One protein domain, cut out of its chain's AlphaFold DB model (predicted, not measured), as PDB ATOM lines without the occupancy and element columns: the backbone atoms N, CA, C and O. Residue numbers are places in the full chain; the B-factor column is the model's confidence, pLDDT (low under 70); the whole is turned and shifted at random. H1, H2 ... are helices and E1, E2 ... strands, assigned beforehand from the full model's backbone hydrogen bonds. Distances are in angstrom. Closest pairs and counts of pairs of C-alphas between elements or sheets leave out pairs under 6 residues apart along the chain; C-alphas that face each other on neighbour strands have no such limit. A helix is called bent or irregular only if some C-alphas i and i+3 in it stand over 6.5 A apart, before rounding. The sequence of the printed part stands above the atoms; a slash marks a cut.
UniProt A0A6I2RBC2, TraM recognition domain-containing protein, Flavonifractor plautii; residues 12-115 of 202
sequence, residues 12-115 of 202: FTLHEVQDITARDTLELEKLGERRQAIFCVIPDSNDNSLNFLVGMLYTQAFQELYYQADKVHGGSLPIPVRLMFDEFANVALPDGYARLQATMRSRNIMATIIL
ATOM      1  N   PHE A  12     106.985 103.533 103.909       66.06
ATOM      2  CA  PHE A  12     107.197 102.449 102.938       66.06
ATOM      3  C   PHE A  12     106.052 101.429 102.904       66.06
ATOM      4  O   PHE A  12     106.127 100.445 102.172       66.06
ATOM      5  N   THR A  13     105.001 101.612 103.709       69.94
ATOM      6  CA  THR A  13     103.782 100.791 103.609       69.94
ATOM      7  C   THR A  13     102.758 101.373 102.637       69.94
ATOM      8  O   THR A  13     101.818 100.672 102.271       69.94
ATOM      9  N   LEU A  14     102.954 102.616 102.182       75.25
ATOM     10  CA  LEU A  14     102.150 103.213 101.119       75.25
ATOM     11  C   LEU A  14     102.453 102.517  99.794       75.25
ATOM     12  O   LEU A  14     103.615 102.410  99.398       75.25
ATOM     13  N   HIS A  15     101.403 102.078  99.102       70.69
ATOM     14  CA  HIS A  15     101.532 101.393  97.819       70.69
ATOM     15  C   HIS A  15     102.267 102.254  96.784       70.69
ATOM     16  O   HIS A  15     103.114 101.726  96.073       70.69
ATOM     17  N   GLU A  16     102.050 103.578  96.756       71.12
ATOM     18  CA  GLU A  16     102.765 104.445  95.808       71.12
ATOM     19  C   GLU A  16     104.278 104.476  96.074       71.12
ATOM     20  O   GLU A  16     105.081 104.434  95.145       71.12
ATOM     21  N   VAL A  17     104.687 104.504  97.346       71.50
ATOM     22  CA  VAL A  17     106.107 104.490  97.733       71.50
ATOM     23  C   VAL A  17     106.731 103.124  97.452       71.50
ATOM     24  O   VAL A  17     107.877 103.053  97.002       71.50
ATOM     25  N   GLN A  18     105.988 102.039  97.679       72.88
ATOM     26  CA  GLN A  18     106.425 100.692  97.313       72.88
ATOM     27  C   GLN A  18     106.628 100.567  95.811       72.88
ATOM     28  O   GLN A  18     107.676 100.092  95.400       72.88
ATOM     29  N   ASP A  19     105.696 101.050  94.992       73.06
ATOM     30  CA  ASP A  19     105.807 100.964  93.537       73.06
ATOM     31  C   ASP A  19     107.010 101.763  93.007       73.06
ATOM     32  O   ASP A  19     107.732 101.280  92.132       73.06
ATOM     33  N   ILE A  20     107.290 102.938  93.585       73.31
ATOM     34  CA  ILE A  20     108.456 103.767  93.230       73.31
ATOM     35  C   ILE A  20     109.779 103.117  93.672       73.31
ATOM     36  O   ILE A  20     110.778 103.215  92.965       73.31
ATOM     37  N   THR A  21     109.808 102.449  94.829       73.81
ATOM     38  CA  THR A  21     111.034 101.838  95.391       73.81
ATOM     39  C   THR A  21     111.221 100.361  95.031       73.81
ATOM     40  O   THR A  21     112.284  99.798  95.288       73.81
ATOM     41  N   ALA A  22     110.225  99.720  94.412       73.00
ATOM     42  CA  ALA A  22     110.237  98.290  94.107       73.00
ATOM     43  C   ALA A  22     111.239  97.907  93.014       73.00
ATOM     44  O   ALA A  22     111.702  96.765  92.981       73.00
ATOM     45  N   ARG A  23     111.550  98.822  92.089       71.69
ATOM     46  CA  ARG A  23     112.501  98.572  91.002       71.69
ATOM     47  C   ARG A  23     113.399  99.769  90.770       71.69
ATOM     48  O   ARG A  23     112.918 100.863  90.491       71.69
ATOM     49  N   ASP A  24     114.701  99.513  90.775       76.56
ATOM     50  CA  ASP A  24     115.665 100.477  90.271       76.56
ATOM     51  C   ASP A  24     115.609 100.494  88.739       76.56
ATOM     52  O   ASP A  24     115.927  99.515  88.064       76.56
ATOM     53  N   THR A  25     115.106 101.601  88.203       76.38
ATOM     54  CA  THR A  25     114.993 101.861  86.760       76.38
ATOM     55  C   THR A  25     115.620 103.197  86.377       76.38
ATOM     56  O   THR A  25     115.537 103.607  85.220       76.38
ATOM     57  N   LEU A  26     116.238 103.882  87.345       78.56
ATOM     58  CA  LEU A  26     116.759 105.233  87.167       78.56
ATOM     59  C   LEU A  26     118.123 105.236  86.475       78.56
ATOM     60  O   LEU A  26     118.478 106.251  85.884       78.56
ATOM     61  N   GLU A  27     118.853 104.114  86.519       84.00
ATOM     62  CA  GLU A  27     120.170 103.942  85.884       84.00
ATOM     63  C   GLU A  27     121.099 105.136  86.183       84.00
ATOM     64  O   GLU A  27     121.669 105.762  85.274       84.00
ATOM     65  N   LEU A  28     121.191 105.493  87.473       84.56
ATOM     66  CA  LEU A  28     121.933 106.659  87.963       84.56
ATOM     67  C   LEU A  28     123.413 106.587  87.574       84.56
ATOM     68  O   LEU A  28     124.029 107.609  87.279       84.56
ATOM     69  N   GLU A  29     123.965 105.381  87.485       83.38
ATOM     70  CA  GLU A  29     125.325 105.108  87.033       83.38
ATOM     71  C   GLU A  29     125.567 105.570  85.595       83.38
ATOM     72  O   GLU A  29     126.633 106.080  85.259       83.38
ATOM     73  N   LYS A  30     124.538 105.506  84.746       86.44
ATOM     74  CA  LYS A  30     124.654 105.893  83.339       86.44
ATOM     75  C   LYS A  30     124.505 107.398  83.137       86.44
ATOM     76  O   LYS A  30     124.577 107.852  81.992       86.44
ATOM     77  N   LEU A  31     124.204 108.193  84.176       86.62
ATOM     78  CA  LEU A  31     123.946 109.643  84.043       86.62
ATOM     79  C   LEU A  31     125.168 110.367  83.476       86.62
ATOM     80  O   LEU A  31     125.019 111.296  82.689       86.62
ATOM     81  N   GLY A  32     126.361 109.902  83.850       84.88
ATOM     82  CA  GLY A  32     127.630 110.415  83.349       84.88
ATOM     83  C   GLY A  32     128.129 109.761  82.059       84.88
ATOM     84  O   GLY A  32     129.107 110.247  81.503       84.88
ATOM     85  N   GLU A  33     127.482 108.698  81.568       87.00
ATOM     86  CA  GLU A  33     127.931 107.924  80.396       87.00
ATOM     87  C   GLU A  33     127.120 108.209  79.128       87.00
ATOM     88  O   GLU A  33     127.661 108.205  78.021       87.00
ATOM     89  N   ARG A  34     125.812 108.460  79.270       88.50
ATOM     90  CA  ARG A  34     124.898 108.758  78.156       88.50
ATOM     91  C   ARG A  34     123.999 109.944  78.491       88.50
ATOM     92  O   ARG A  34     123.713 110.221  79.649       88.50
ATOM     93  N   ARG A  35     123.490 110.626  77.462       85.69
ATOM     94  CA  ARG A  35     122.544 111.737  77.642       85.69
ATOM     95  C   ARG A  35     121.218 111.208  78.195       85.69
ATOM     96  O   ARG A  35     120.512 110.482  77.499       85.69
ATOM     97  N   GLN A  36     120.884 111.594  79.421       86.06
ATOM     98  CA  GLN A  36     119.610 111.294  80.068       86.06
ATOM     99  C   GLN A  36     119.217 112.419  81.034       86.06
ATOM    100  O   GLN A  36     120.064 113.206  81.453       86.06
ATOM    101  N   ALA A  37     117.928 112.511  81.356       87.00
ATOM    102  CA  ALA A  37     117.385 113.512  82.264       87.00
ATOM    103  C   ALA A  37     116.411 112.847  83.237       87.00
ATOM    104  O   ALA A  37     115.523 112.106  82.814       87.00
ATOM    105  N   ILE A  38     116.579 113.134  84.527       85.69
ATOM    106  CA  ILE A  38     115.716 112.641  85.600       85.69
ATOM    107  C   ILE A  38     114.972 113.836  86.179       85.69
ATOM    108  O   ILE A  38     115.590 114.802  86.627       85.69
ATOM    109  N   PHE A  39     113.644 113.762  86.169       83.31
ATOM    110  CA  PHE A  39     112.774 114.787  86.728       83.31
ATOM    111  C   PHE A  39     112.157 114.265  88.021       83.31
ATOM    112  O   PHE A  39     111.397 113.300  88.009       83.31
ATOM    113  N   CYS A  40     112.492 114.909  89.135       78.31
ATOM    114  CA  CYS A  40     111.897 114.611  90.432       78.31
ATOM    115  C   CYS A  40     110.668 115.505  90.604       78.31
ATOM    116  O   CYS A  40     110.806 116.685  90.912       78.31
ATOM    117  N   VAL A  41     109.478 114.960  90.354       76.69
ATOM    118  CA  VAL A  41     108.220 115.696  90.532       76.69
ATOM    119  C   VAL A  41     107.720 115.457  91.949       76.69
ATOM    120  O   VAL A  41     107.324 114.344  92.289       76.69
ATOM    121  N   ILE A  42     107.756 116.503  92.770       70.94
ATOM    122  CA  ILE A  42     107.283 116.464  94.154       70.94
ATOM    123  C   ILE A  42     105.890 117.103  94.184       70.94
ATOM    124  O   ILE A  42     105.744 118.239  93.729       70.94
ATOM    125  N   PRO A  43     104.851 116.399  94.660       62.88
ATOM    126  CA  PRO A  43     103.524 116.986  94.787       62.88
ATOM    127  C   PRO A  43     103.502 118.065  95.885       62.88
ATOM    128  O   PRO A  43     103.910 117.814  97.015       62.88
ATOM    129  N   ASP A  44     102.970 119.247  95.558       57.72
ATOM    130  CA  ASP A  44     102.857 120.454  96.416       57.72
ATOM    131  C   ASP A  44     101.863 120.301  97.595       57.72
ATOM    132  O   ASP A  44     101.563 121.215  98.360       57.72
ATOM    133  N   SER A  45     101.281 119.120  97.767       53.03
ATOM    134  CA  SER A  45     100.256 118.882  98.773       53.03
ATOM    135  C   SER A  45     100.872 118.671 100.153       53.03
ATOM    136  O   SER A  45     100.945 117.528 100.558       53.03
ATOM    137  N   ASN A  46     101.298 119.744 100.844       50.78
ATOM    138  CA  ASN A  46     101.514 119.942 102.304       50.78
ATOM    139  C   ASN A  46     102.147 118.811 103.159       50.78
ATOM    140  O   ASN A  46     102.216 118.913 104.387       50.78
ATOM    141  N   ASP A  47     102.612 117.739 102.537       57.72
ATOM    142  CA  ASP A  47     102.972 116.476 103.151       57.72
ATOM    143  C   ASP A  47     104.473 116.292 102.936       57.72
ATOM    144  O   ASP A  47     104.955 115.525 102.102       57.72
ATOM    145  N   ASN A  48     105.240 117.042 103.731       61.28
ATOM    146  CA  ASN A  48     106.706 116.974 103.790       61.28
ATOM    147  C   ASN A  48     107.228 115.570 104.160       61.28
ATOM    148  O   ASN A  48     108.439 115.343 104.217       61.28
ATOM    149  N   SER A  49     106.323 114.628 104.435       63.94
ATOM    150  CA  SER A  49     106.607 113.237 104.736       63.94
ATOM    151  C   SER A  49     107.293 112.499 103.591       63.94
ATOM    152  O   SER A  49     107.965 111.524 103.890       63.94
ATOM    153  N   LEU A  50     107.207 112.948 102.330       69.94
ATOM    154  CA  LEU A  50     107.892 112.313 101.190       69.94
ATOM    155  C   LEU A  50     109.222 112.979 100.801       69.94
ATOM    156  O   LEU A  50     109.994 112.398 100.036       69.94
ATOM    157  N   ASN A  51     109.561 114.139 101.377       71.62
ATOM    158  CA  ASN A  51     110.799 114.862 101.044       71.62
ATOM    159  C   ASN A  51     112.064 114.036 101.339       71.62
ATOM    160  O   ASN A  51     113.101 114.230 100.700       71.62
ATOM    161  N   PHE A  52     111.993 113.068 102.264       74.94
ATOM    162  CA  PHE A  52     113.122 112.173 102.538       74.94
ATOM    163  C   PHE A  52     113.456 111.254 101.355       74.94
ATOM    164  O   PHE A  52     114.623 110.900 101.201       74.94
ATOM    165  N   LEU A  53     112.477 110.868 100.522       76.75
ATOM    166  CA  LEU A  53     112.729 110.036  99.337       76.75
ATOM    167  C   LEU A  53     113.583 110.799  98.331       76.75
ATOM    168  O   LEU A  53     114.533 110.256  97.779       76.75
ATOM    169  N   VAL A  54     113.287 112.086  98.159       77.31
ATOM    170  CA  VAL A  54     114.039 112.980  97.280       77.31
ATOM    171  C   VAL A  54     115.455 113.192  97.815       77.31
ATOM    172  O   VAL A  54     116.423 113.078  97.066       77.31
ATOM    173  N   GLY A  55     115.605 113.425  99.122       78.44
ATOM    174  CA  GLY A  55     116.931 113.530  99.741       78.44
ATOM    175  C   GLY A  55     117.759 112.249  99.612       78.44
ATOM    176  O   GLY A  55     118.963 112.301  99.346       78.44
ATOM    177  N   MET A  56     117.115 111.086  99.744       80.56
ATOM    178  CA  MET A  56     117.755 109.785  99.543       80.56
ATOM    179  C   MET A  56     118.199 109.605  98.094       80.56
ATOM    180  O   MET A  56     119.355 109.260  97.861       80.56
ATOM    181  N   LEU A  57     117.323 109.922  97.139       83.19
ATOM    182  CA  LEU A  57     117.630 109.885  95.715       83.19
ATOM    183  C   LEU A  57     118.819 110.788  95.379       83.19
ATOM    184  O   LEU A  57     119.744 110.346  94.705       83.19
ATOM    185  N   TYR A  58     118.847 112.027  95.879       82.00
ATOM    186  CA  TYR A  58     119.987 112.916  95.659       82.00
ATOM    187  C   TYR A  58     121.268 112.361  96.268       82.00
ATOM    188  O   TYR A  58     122.308 112.383  95.616       82.00
ATOM    189  N   THR A  59     121.207 111.831  97.491       83.88
ATOM    190  CA  THR A  59     122.374 111.228  98.147       83.88
ATOM    191  C   THR A  59     122.921 110.059  97.329       83.88
ATOM    192  O   THR A  59     124.128 109.998  97.094       83.88
ATOM    193  N   GLN A  60     122.046 109.177  96.840       86.69
ATOM    194  CA  GLN A  60     122.422 108.054  95.980       86.69
ATOM    195  C   GLN A  60     122.988 108.533  94.640       86.69
ATOM    196  O   GLN A  60     124.058 108.085  94.239       86.69
ATOM    197  N   ALA A  61     122.339 109.502  93.986       87.94
ATOM    198  CA  ALA A  61     122.810 110.072  92.728       87.94
ATOM    199  C   ALA A  61     124.199 110.708  92.877       87.94
ATOM    200  O   ALA A  61     125.075 110.473  92.052       87.94
ATOM    201  N   PHE A  62     124.445 111.467  93.949       86.56
ATOM    202  CA  PHE A  62     125.765 112.036  94.216       86.56
ATOM    203  C   PHE A  62     126.826 110.960  94.431       86.56
ATOM    204  O   PHE A  62     127.906 111.053  93.849       86.56
ATOM    205  N   GLN A  63     126.536 109.954  95.255       87.88
ATOM    206  CA  GLN A  63     127.473 108.865  95.528       87.88
ATOM    207  C   GLN A  63     127.824 108.100  94.253       87.88
ATOM    208  O   GLN A  63     129.005 107.866  93.997       87.88
ATOM    209  N   GLU A  64     126.821 107.782  93.438       90.19
ATOM    210  CA  GLU A  64     127.014 107.038  92.202       90.19
ATOM    211  C   GLU A  64     127.800 107.861  91.175       90.19
ATOM    212  O   GLU A  64     128.813 107.398  90.659       90.19
ATOM    213  N   LEU A  65     127.442 109.129  90.954       88.81
ATOM    214  CA  LEU A  65     128.182 110.011  90.044       88.81
ATOM    215  C   LEU A  65     129.651 110.186  90.458       88.81
ATOM    216  O   LEU A  65     130.540 110.193  89.605       88.81
ATOM    217  N   TYR A  66     129.927 110.309  91.759       88.56
ATOM    218  CA  TYR A  66     131.300 110.378  92.269       88.56
ATOM    219  C   TYR A  66     132.041 109.054  92.091       88.56
ATOM    220  O   TYR A  66     133.219 109.060  91.731       88.56
ATOM    221  N   TYR A  67     131.367 107.926  92.319       90.12
ATOM    222  CA  TYR A  67     131.935 106.604  92.093       90.12
ATOM    223  C   TYR A  67     132.304 106.408  90.619       90.12
ATOM    224  O   TYR A  67     133.441 106.044  90.321       90.12
ATOM    225  N   GLN A  68     131.398 106.736  89.698       89.94
ATOM    226  CA  GLN A  68     131.642 106.660  88.258       89.94
ATOM    227  C   GLN A  68     132.803 107.571  87.836       89.94
ATOM    228  O   GLN A  68     133.724 107.130  87.143       89.94
ATOM    229  N   ALA A  69     132.834 108.815  88.323       88.12
ATOM    230  CA  ALA A  69     133.919 109.746  88.027       88.12
ATOM    231  C   ALA A  69     135.281 109.225  88.522       88.12
ATOM    232  O   ALA A  69     136.234 109.175  87.748       88.12
ATOM    233  N   ASP A  70     135.379 108.817  89.790       88.88
ATOM    234  CA  ASP A  70     136.662 108.504  90.431       88.88
ATOM    235  C   ASP A  70     137.148 107.072  90.153       88.88
ATOM    236  O   ASP A  70     138.356 106.841  90.058       88.88
ATOM    237  N   LYS A  71     136.239 106.091  90.069       88.25
ATOM    238  CA  LYS A  71     136.580 104.659  89.975       88.25
ATOM    239  C   LYS A  71     136.475 104.091  88.570       88.25
ATOM    240  O   LYS A  71     137.286 103.229  88.239       88.25
ATOM    241  N   VAL A  72     135.522 104.553  87.764       88.19
ATOM    242  CA  VAL A  72     135.294 104.014  86.414       88.19
ATOM    243  C   VAL A  72     136.044 104.830  85.367       88.19
ATOM    244  O   VAL A  72     136.765 104.263  84.547       88.19
ATOM    245  N   HIS A  73     135.956 106.160  85.434       86.88
ATOM    246  CA  HIS A  73     136.545 107.048  84.427       86.88
ATOM    247  C   HIS A  73     137.876 107.695  84.835       86.88
ATOM    248  O   HIS A  73     138.511 108.366  84.023       86.88
ATOM    249  N   GLY A  74     138.341 107.472  86.068       83.69
ATOM    250  CA  GLY A  74     139.674 107.890  86.510       83.69
ATOM    251  C   GLY A  74     139.841 109.395  86.754       83.69
ATOM    252  O   GLY A  74     140.966 109.890  86.724       83.69
ATOM    253  N   GLY A  75     138.751 110.120  87.015       82.31
ATOM    254  CA  GLY A  75     138.786 111.488  87.541       82.31
ATOM    255  C   GLY A  75     137.634 112.391  87.100       82.31
ATOM    256  O   GLY A  75     137.319 113.351  87.802       82.31
ATOM    257  N   SER A  76     136.988 112.112  85.966       87.62
ATOM    258  CA  SER A  76     135.887 112.935  85.456       87.62
ATOM    259  C   SER A  76     134.886 112.130  84.638       87.62
ATOM    260  O   SER A  76     135.241 111.155  83.982       87.62
ATOM    261  N   LEU A  77     133.619 112.547  84.674       88.31
ATOM    262  CA  LEU A  77     132.578 111.932  83.855       88.31
ATOM    263  C   LEU A  77     132.758 112.317  82.374       88.31
ATOM    264  O   LEU A  77     133.041 113.490  82.088       88.31
ATOM    265  N   PRO A  78     132.572 111.371  81.431       88.38
ATOM    266  CA  PRO A  78     132.692 111.642  80.001       88.38
ATOM    267  C   PRO A  78     131.577 112.564  79.493       88.38
ATOM    268  O   PRO A  78     131.825 113.380  78.605       88.38
ATOM    269  N   ILE A  79     130.374 112.481  80.071       89.06
ATOM    270  CA  ILE A  79     129.281 113.426  79.828       89.06
ATOM    271  C   ILE A  79     129.045 114.261  81.092       89.06
ATOM    272  O   ILE A  79     128.803 113.691  82.158       89.06
ATOM    273  N   PRO A  80     129.084 115.605  81.002       87.50
ATOM    274  CA  PRO A  80     128.809 116.463  82.144       87.50
ATOM    275  C   PRO A  80     127.381 116.304  82.663       87.50
ATOM    276  O   PRO A  80     126.420 116.368  81.893       87.50
ATOM    277  N   VAL A  81     127.244 116.176  83.981       89.38
ATOM    278  CA  VAL A  81     125.945 116.037  84.647       89.38
ATOM    279  C   VAL A  81     125.606 117.329  85.371       89.38
ATOM    280  O   VAL A  81     126.389 117.831  86.178       89.38
ATOM    281  N   ARG A  82     124.419 117.874  85.089       88.50
ATOM    282  CA  ARG A  82     123.894 119.064  85.758       88.50
ATOM    283  C   ARG A  82     122.735 118.691  86.668       88.50
ATOM    284  O   ARG A  82     121.718 118.184  86.210       88.50
ATOM    285  N   LEU A  83     122.879 119.034  87.938       86.75
ATOM    286  CA  LEU A  83     121.841 118.955  88.951       86.75
ATOM    287  C   LEU A  83     121.186 120.327  89.072       86.75
ATOM    288  O   LEU A  83     121.874 121.335  89.239       86.75
ATOM    289  N   MET A  84     119.864 120.369  88.950       85.88
ATOM    290  CA  MET A  84     119.075 121.587  89.105       85.88
ATOM    291  C   MET A  84     118.204 121.428  90.343       85.88
ATOM    292  O   MET A  84     117.314 120.582  90.371       85.88
ATOM    293  N   PHE A  85     118.503 122.218  91.369       82.75
ATOM    294  CA  PHE A  85     117.768 122.228  92.623       82.75
ATOM    295  C   PHE A  85     116.807 123.406  92.611       82.75
ATOM    296  O   PHE A  85     117.201 124.535  92.920       82.75
ATOM    297  N   ASP A  86     115.568 123.129  92.218       73.62
ATOM    298  CA  ASP A  86     114.456 124.019  92.523       73.62
ATOM    299  C   ASP A  86     114.125 123.904  94.015       73.62
ATOM    300  O   ASP A  86     114.309 122.843  94.609       73.62
ATOM    301  N   GLU A  87     113.726 125.011  94.633       71.88
ATOM    302  CA  GLU A  87     113.456 125.094  96.074       71.88
ATOM    303  C   GLU A  87     114.522 124.434  96.966       71.88
ATOM    304  O   GLU A  87     114.228 123.638  97.860       71.88
ATOM    305  N   PHE A  88     115.789 124.801  96.776       73.94
ATOM    306  CA  PHE A  88     116.921 124.239  97.529       73.94
ATOM    307  C   PHE A  88     116.752 124.277  99.063       73.94
ATOM    308  O   PHE A  88     117.325 123.453  99.766       73.94
ATOM    309  N   ALA A  89     115.930 125.202  99.575       69.62
ATOM    310  CA  ALA A  89     115.539 125.310 100.981       69.62
ATOM    311  C   ALA A  89     114.752 124.098 101.519       69.62
ATOM    312  O   ALA A  89     114.877 123.760 102.695       69.62
ATOM    313  N   ASN A  90     113.931 123.479 100.670       69.06
ATOM    314  CA  ASN A  90     113.008 122.399 101.026       69.06
ATOM    315  C   ASN A  90     113.611 121.008 100.784       69.06
ATOM    316  O   ASN A  90     113.087 120.001 101.267       69.06
ATOM    317  N   VAL A  91     114.722 120.942 100.049       70.56
ATOM    318  CA  VAL A  91     115.407 119.694  99.724       70.56
ATOM    319  C   VAL A  91     116.284 119.245 100.891       70.56
ATOM    320  O   VAL A  91     117.104 119.999 101.413       70.56
ATOM    321  N   ALA A  92     116.166 117.970 101.265       67.25
ATOM    322  CA  ALA A  92     117.108 117.331 102.173       67.25
ATOM    323  C   ALA A  92     118.437 117.083 101.439       67.25
ATOM    324  O   ALA A  92     118.567 116.148 100.650       67.25
ATOM    325  N   LEU A  93     119.408 117.960 101.676       72.00
ATOM    326  CA  LEU A  93     120.735 117.883 101.074       72.00
ATOM    327  C   LEU A  93     121.622 116.878 101.819       72.00
ATOM    328  O   LEU A  93     121.479 116.718 103.033       72.00
ATOM    329  N   PRO A  94     122.568 116.225 101.123       69.88
ATOM    330  CA  PRO A  94     123.553 115.375 101.776       69.88
ATOM    331  C   PRO A  94     124.466 116.189 102.704       69.88
ATOM    332  O   PRO A  94     124.829 117.334 102.408       69.88
ATOM    333  N   ASP A  95     124.883 115.563 103.806       69.44
ATOM    334  CA  ASP A  95     125.819 116.158 104.758       69.44
ATOM    335  C   ASP A  95     127.115 116.595 104.057       69.44
ATOM    336  O   ASP A  95     127.715 115.859 103.270       69.44
ATOM    337  N   GLY A  96     127.571 117.815 104.354       74.06
ATOM    338  CA  GLY A  96     128.794 118.358 103.763       74.06
ATOM    339  C   GLY A  96     128.651 118.816 102.309       74.06
ATOM    340  O   GLY A  96     129.660 118.897 101.603       74.06
ATOM    341  N   TYR A  97     127.437 119.160 101.860       79.81
ATOM    342  CA  TYR A  97     127.179 119.691 100.516       79.81
ATOM    343  C   TYR A  97     128.154 120.802 100.083       79.81
ATOM    344  O   TYR A  97     128.604 120.789  98.943       79.81
ATOM    345  N   ALA A  98     128.568 121.704 100.982       77.75
ATOM    346  CA  ALA A  98     129.557 122.748 100.675       77.75
ATOM    347  C   ALA A  98     130.886 122.185 100.138       77.75
ATOM    348  O   ALA A  98     131.450 122.681  99.161       77.75
ATOM    349  N   ARG A  99     131.368 121.094 100.743       79.75
ATOM    350  CA  ARG A  99     132.578 120.391 100.307       79.75
ATOM    351  C   ARG A  99     132.345 119.627  99.008       79.75
ATOM    352  O   ARG A  99     133.242 119.562  98.166       79.75
ATOM    353  N   LEU A 100     131.156 119.046  98.842       80.69
ATOM    354  CA  LEU A 100     130.784 118.409  97.584       80.69
ATOM    355  C   LEU A 100     130.814 119.448  96.459       80.69
ATOM    356  O   LEU A 100     131.557 119.264  95.502       80.69
ATOM    357  N   GLN A 101     130.141 120.589  96.617       80.62
ATOM    358  CA  GLN A 101     130.057 121.643  95.605       80.62
ATOM    359  C   GLN A 101     131.445 122.105  95.131       80.62
ATOM    360  O   GLN A 101     131.680 122.201  93.929       80.62
ATOM    361  N   ALA A 102     132.396 122.283  96.053       80.31
ATOM    362  CA  ALA A 102     133.774 122.655  95.725       80.31
ATOM    363  C   ALA A 102     134.536 121.594  94.898       80.31
ATOM    364  O   ALA A 102     135.481 121.918  94.182       80.31
ATOM    365  N   THR A 103     134.149 120.318  94.985       84.06
ATOM    366  CA  THR A 103     134.835 119.188  94.328       84.06
ATOM    367  C   THR A 103     134.090 118.623  93.115       84.06
ATOM    368  O   THR A 103     134.667 117.835  92.362       84.06
ATOM    369  N   MET A 104     132.833 119.024  92.900       86.06
ATOM    370  CA  MET A 104     132.001 118.589  91.770       86.06
ATOM    371  C   MET A 104     132.590 119.030  90.426       86.06
ATOM    372  O   MET A 104     132.604 118.257  89.466       86.06
ATOM    373  N   ARG A 105     133.154 120.245  90.370       82.62
ATOM    374  CA  ARG A 105     133.686 120.836  89.133       82.62
ATOM    375  C   ARG A 105     134.762 119.973  88.475       82.62
ATOM    376  O   ARG A 105     134.732 119.795  87.263       82.62
ATOM    377  N   SER A 106     135.690 119.404  89.252       84.69
ATOM    378  CA  SER A 106     136.763 118.560  88.700       84.69
ATOM    379  C   SER A 106     136.247 117.244  88.111       84.69
ATOM    380  O   SER A 106     136.942 116.624  87.315       84.69
ATOM    381  N   ARG A 107     135.031 116.831  88.488       85.25
ATOM    382  CA  ARG A 107     134.386 115.580  88.073       85.25
ATOM    383  C   ARG A 107     133.397 115.761  86.918       85.25
ATOM    384  O   ARG A 107     132.700 114.811  86.577       85.25
ATOM    385  N   ASN A 108     133.333 116.952  86.310       88.06
ATOM    386  CA  ASN A 108     132.300 117.349  85.340       88.06
ATOM    387  C   ASN A 108     130.865 117.292  85.900       88.06
ATOM    388  O   ASN A 108     129.905 117.072  85.163       88.06
ATOM    389  N   ILE A 109     130.709 117.531  87.203       89.06
ATOM    390  CA  ILE A 109     129.403 117.654  87.852       89.06
ATOM    391  C   ILE A 109     129.141 119.138  88.123       89.06
ATOM    392  O   ILE A 109     130.019 119.868  88.584       89.06
ATOM    393  N   MET A 110     127.928 119.596  87.824       87.06
ATOM    394  CA  MET A 110     127.489 120.976  88.023       87.06
ATOM    395  C   MET A 110     126.224 121.003  88.873       87.06
ATOM    396  O   MET A 110     125.321 120.200  88.657       87.06
ATOM    397  N   ALA A 111     126.123 121.969  89.784       87.12
ATOM    398  CA  ALA A 111     124.923 122.206  90.577       87.12
ATOM    399  C   ALA A 111     124.402 123.624  90.323       87.12
ATOM    400  O   ALA A 111     125.121 124.603  90.507       87.12
ATOM    401  N   THR A 112     123.150 123.732  89.889       87.25
ATOM    402  CA  THR A 112     122.416 124.995  89.784       87.25
ATOM    403  C   THR A 112     121.429 125.059  90.931       87.25
ATOM    404  O   THR A 112     120.517 124.240  91.016       87.25
ATOM    405  N   ILE A 113     121.642 126.022  91.819       85.62
ATOM    406  CA  ILE A 113     120.820 126.240  93.003       85.62
ATOM    407  C   ILE A 113     119.866 127.392  92.700       85.62
ATOM    408  O   ILE A 113     120.317 128.491  92.374       85.62
ATOM    409  N   ILE A 114     118.563 127.146  92.805       83.81
ATOM    410  CA  ILE A 114     117.525 128.160  92.624       83.81
ATOM    411  C   ILE A 114     116.961 128.504  94.005       83.81
ATOM    412  O   ILE A 114     116.544 127.631  94.766       83.81
ATOM    413  N   LEU A 115     117.000 129.793  94.343       79.44
ATOM    414  CA  LEU A 115     116.571 130.326  95.636       79.44
ATOM    415  C   LEU A 115     115.640 131.511  95.424       79.44
ATOM    416  O   LEU A 115     115.871 132.337  94.540       79.44
TER     417      LEU A 115
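What this domain is: This is residues 12 to 115 of the 202 residues of the protein "TraM recognition domain-containing protein" of Flavonifractor plautii (UniProt A0A6I2RBC2). A small ribbon of two parallel strands, E1 and E2, has two helices over one face: the long helix H3, which runs lengthwise through the domain, and the shorter H4, beside E2. The short helix H2 packs on the later part of H3, residues 33 to 47 run back along H3 without a named element, and H1 lies off to one side, touching no helix. The printed part has 104 residues, with four named helices and two named strands in the order H1, H2, H3, E1, H4, E2. It is mostly helix and compact, with a radius of gyration of the C-alphas of 14.4 A and spans of 40 by 31 by 22 A.

Where its parts are: E1 is residues 81 to 85, 13.0 A long, and E2 is residues 109 to 113, 13.2 A long, ending at C-alpha 113 at (120.820, 126.240, 93.003). H3 is residues 48 to 72, 35.9 A from C-alpha 48 at (106.706, 116.974, 103.790) to C-alpha 72. H4 is residues 97 to 107, 15.0 A long. H2 is residues 28 to 32, 8.2 A long, and H1 is residues 15 to 21, 9.8 A long, beginning at C-alpha 15 at (101.532, 101.393, 97.819). H2, H3 and H4 are irregular, but only just: C-alphas 29 and 32 are 6.9 A apart, 49 and 52 are 7.0 A apart, and 102 and 105 are 6.8 A apart.

How they stand to each other: E1 and E2 are parallel neighbours, with 17 degrees between their directions; N 83 and O 110 are 2.8 A apart and N 110 and O 81 are 2.9 A apart, within hydrogen-bond range. E1, H4 and E2 form a strand-helix-strand unit, two parallel strands with a helix between them in the chain, and its crossover is right-handed. The closest C-alphas of H4 and E2 are those of Met 104 and Met 110, 6.3 A apart. H3 and E2 are only just apart, at 8.0 A. H3, with residues 66 to 70 alone, only just touches H4, with 3 pairs of C-alphas within 8 A; the closest are those of Ala 69 and Arg 107, 5.9 A apart. The two run the same way at a steep tilt of 36 degrees, only just steep. With residues 61 to 69 alone H3 touches H2, where the closest C-alphas are those of Glu 29 and Glu 64, 5.8 A apart. H1 is apart from H2, H3, H4, E1 and E2. Every O i to N i+4 pair is within hydrogen-bond range in H1, against 18 of 21 in H3, 4 of 7 in H4 and 0 of 1 in H2, where 1 of 2 O i to N i+3 pairs is.

The domain as a whole: The two C-alphas farthest apart are those of Asn 46 and Gly 74, at 43.0 A. The printed part has no cut. The links H2 to H3 and E1 to H4 are long, and H4 to E2 is tight. The mean pLDDT of the printed part is 79.5; 15 residues are under 70, among them residues 43 to 50.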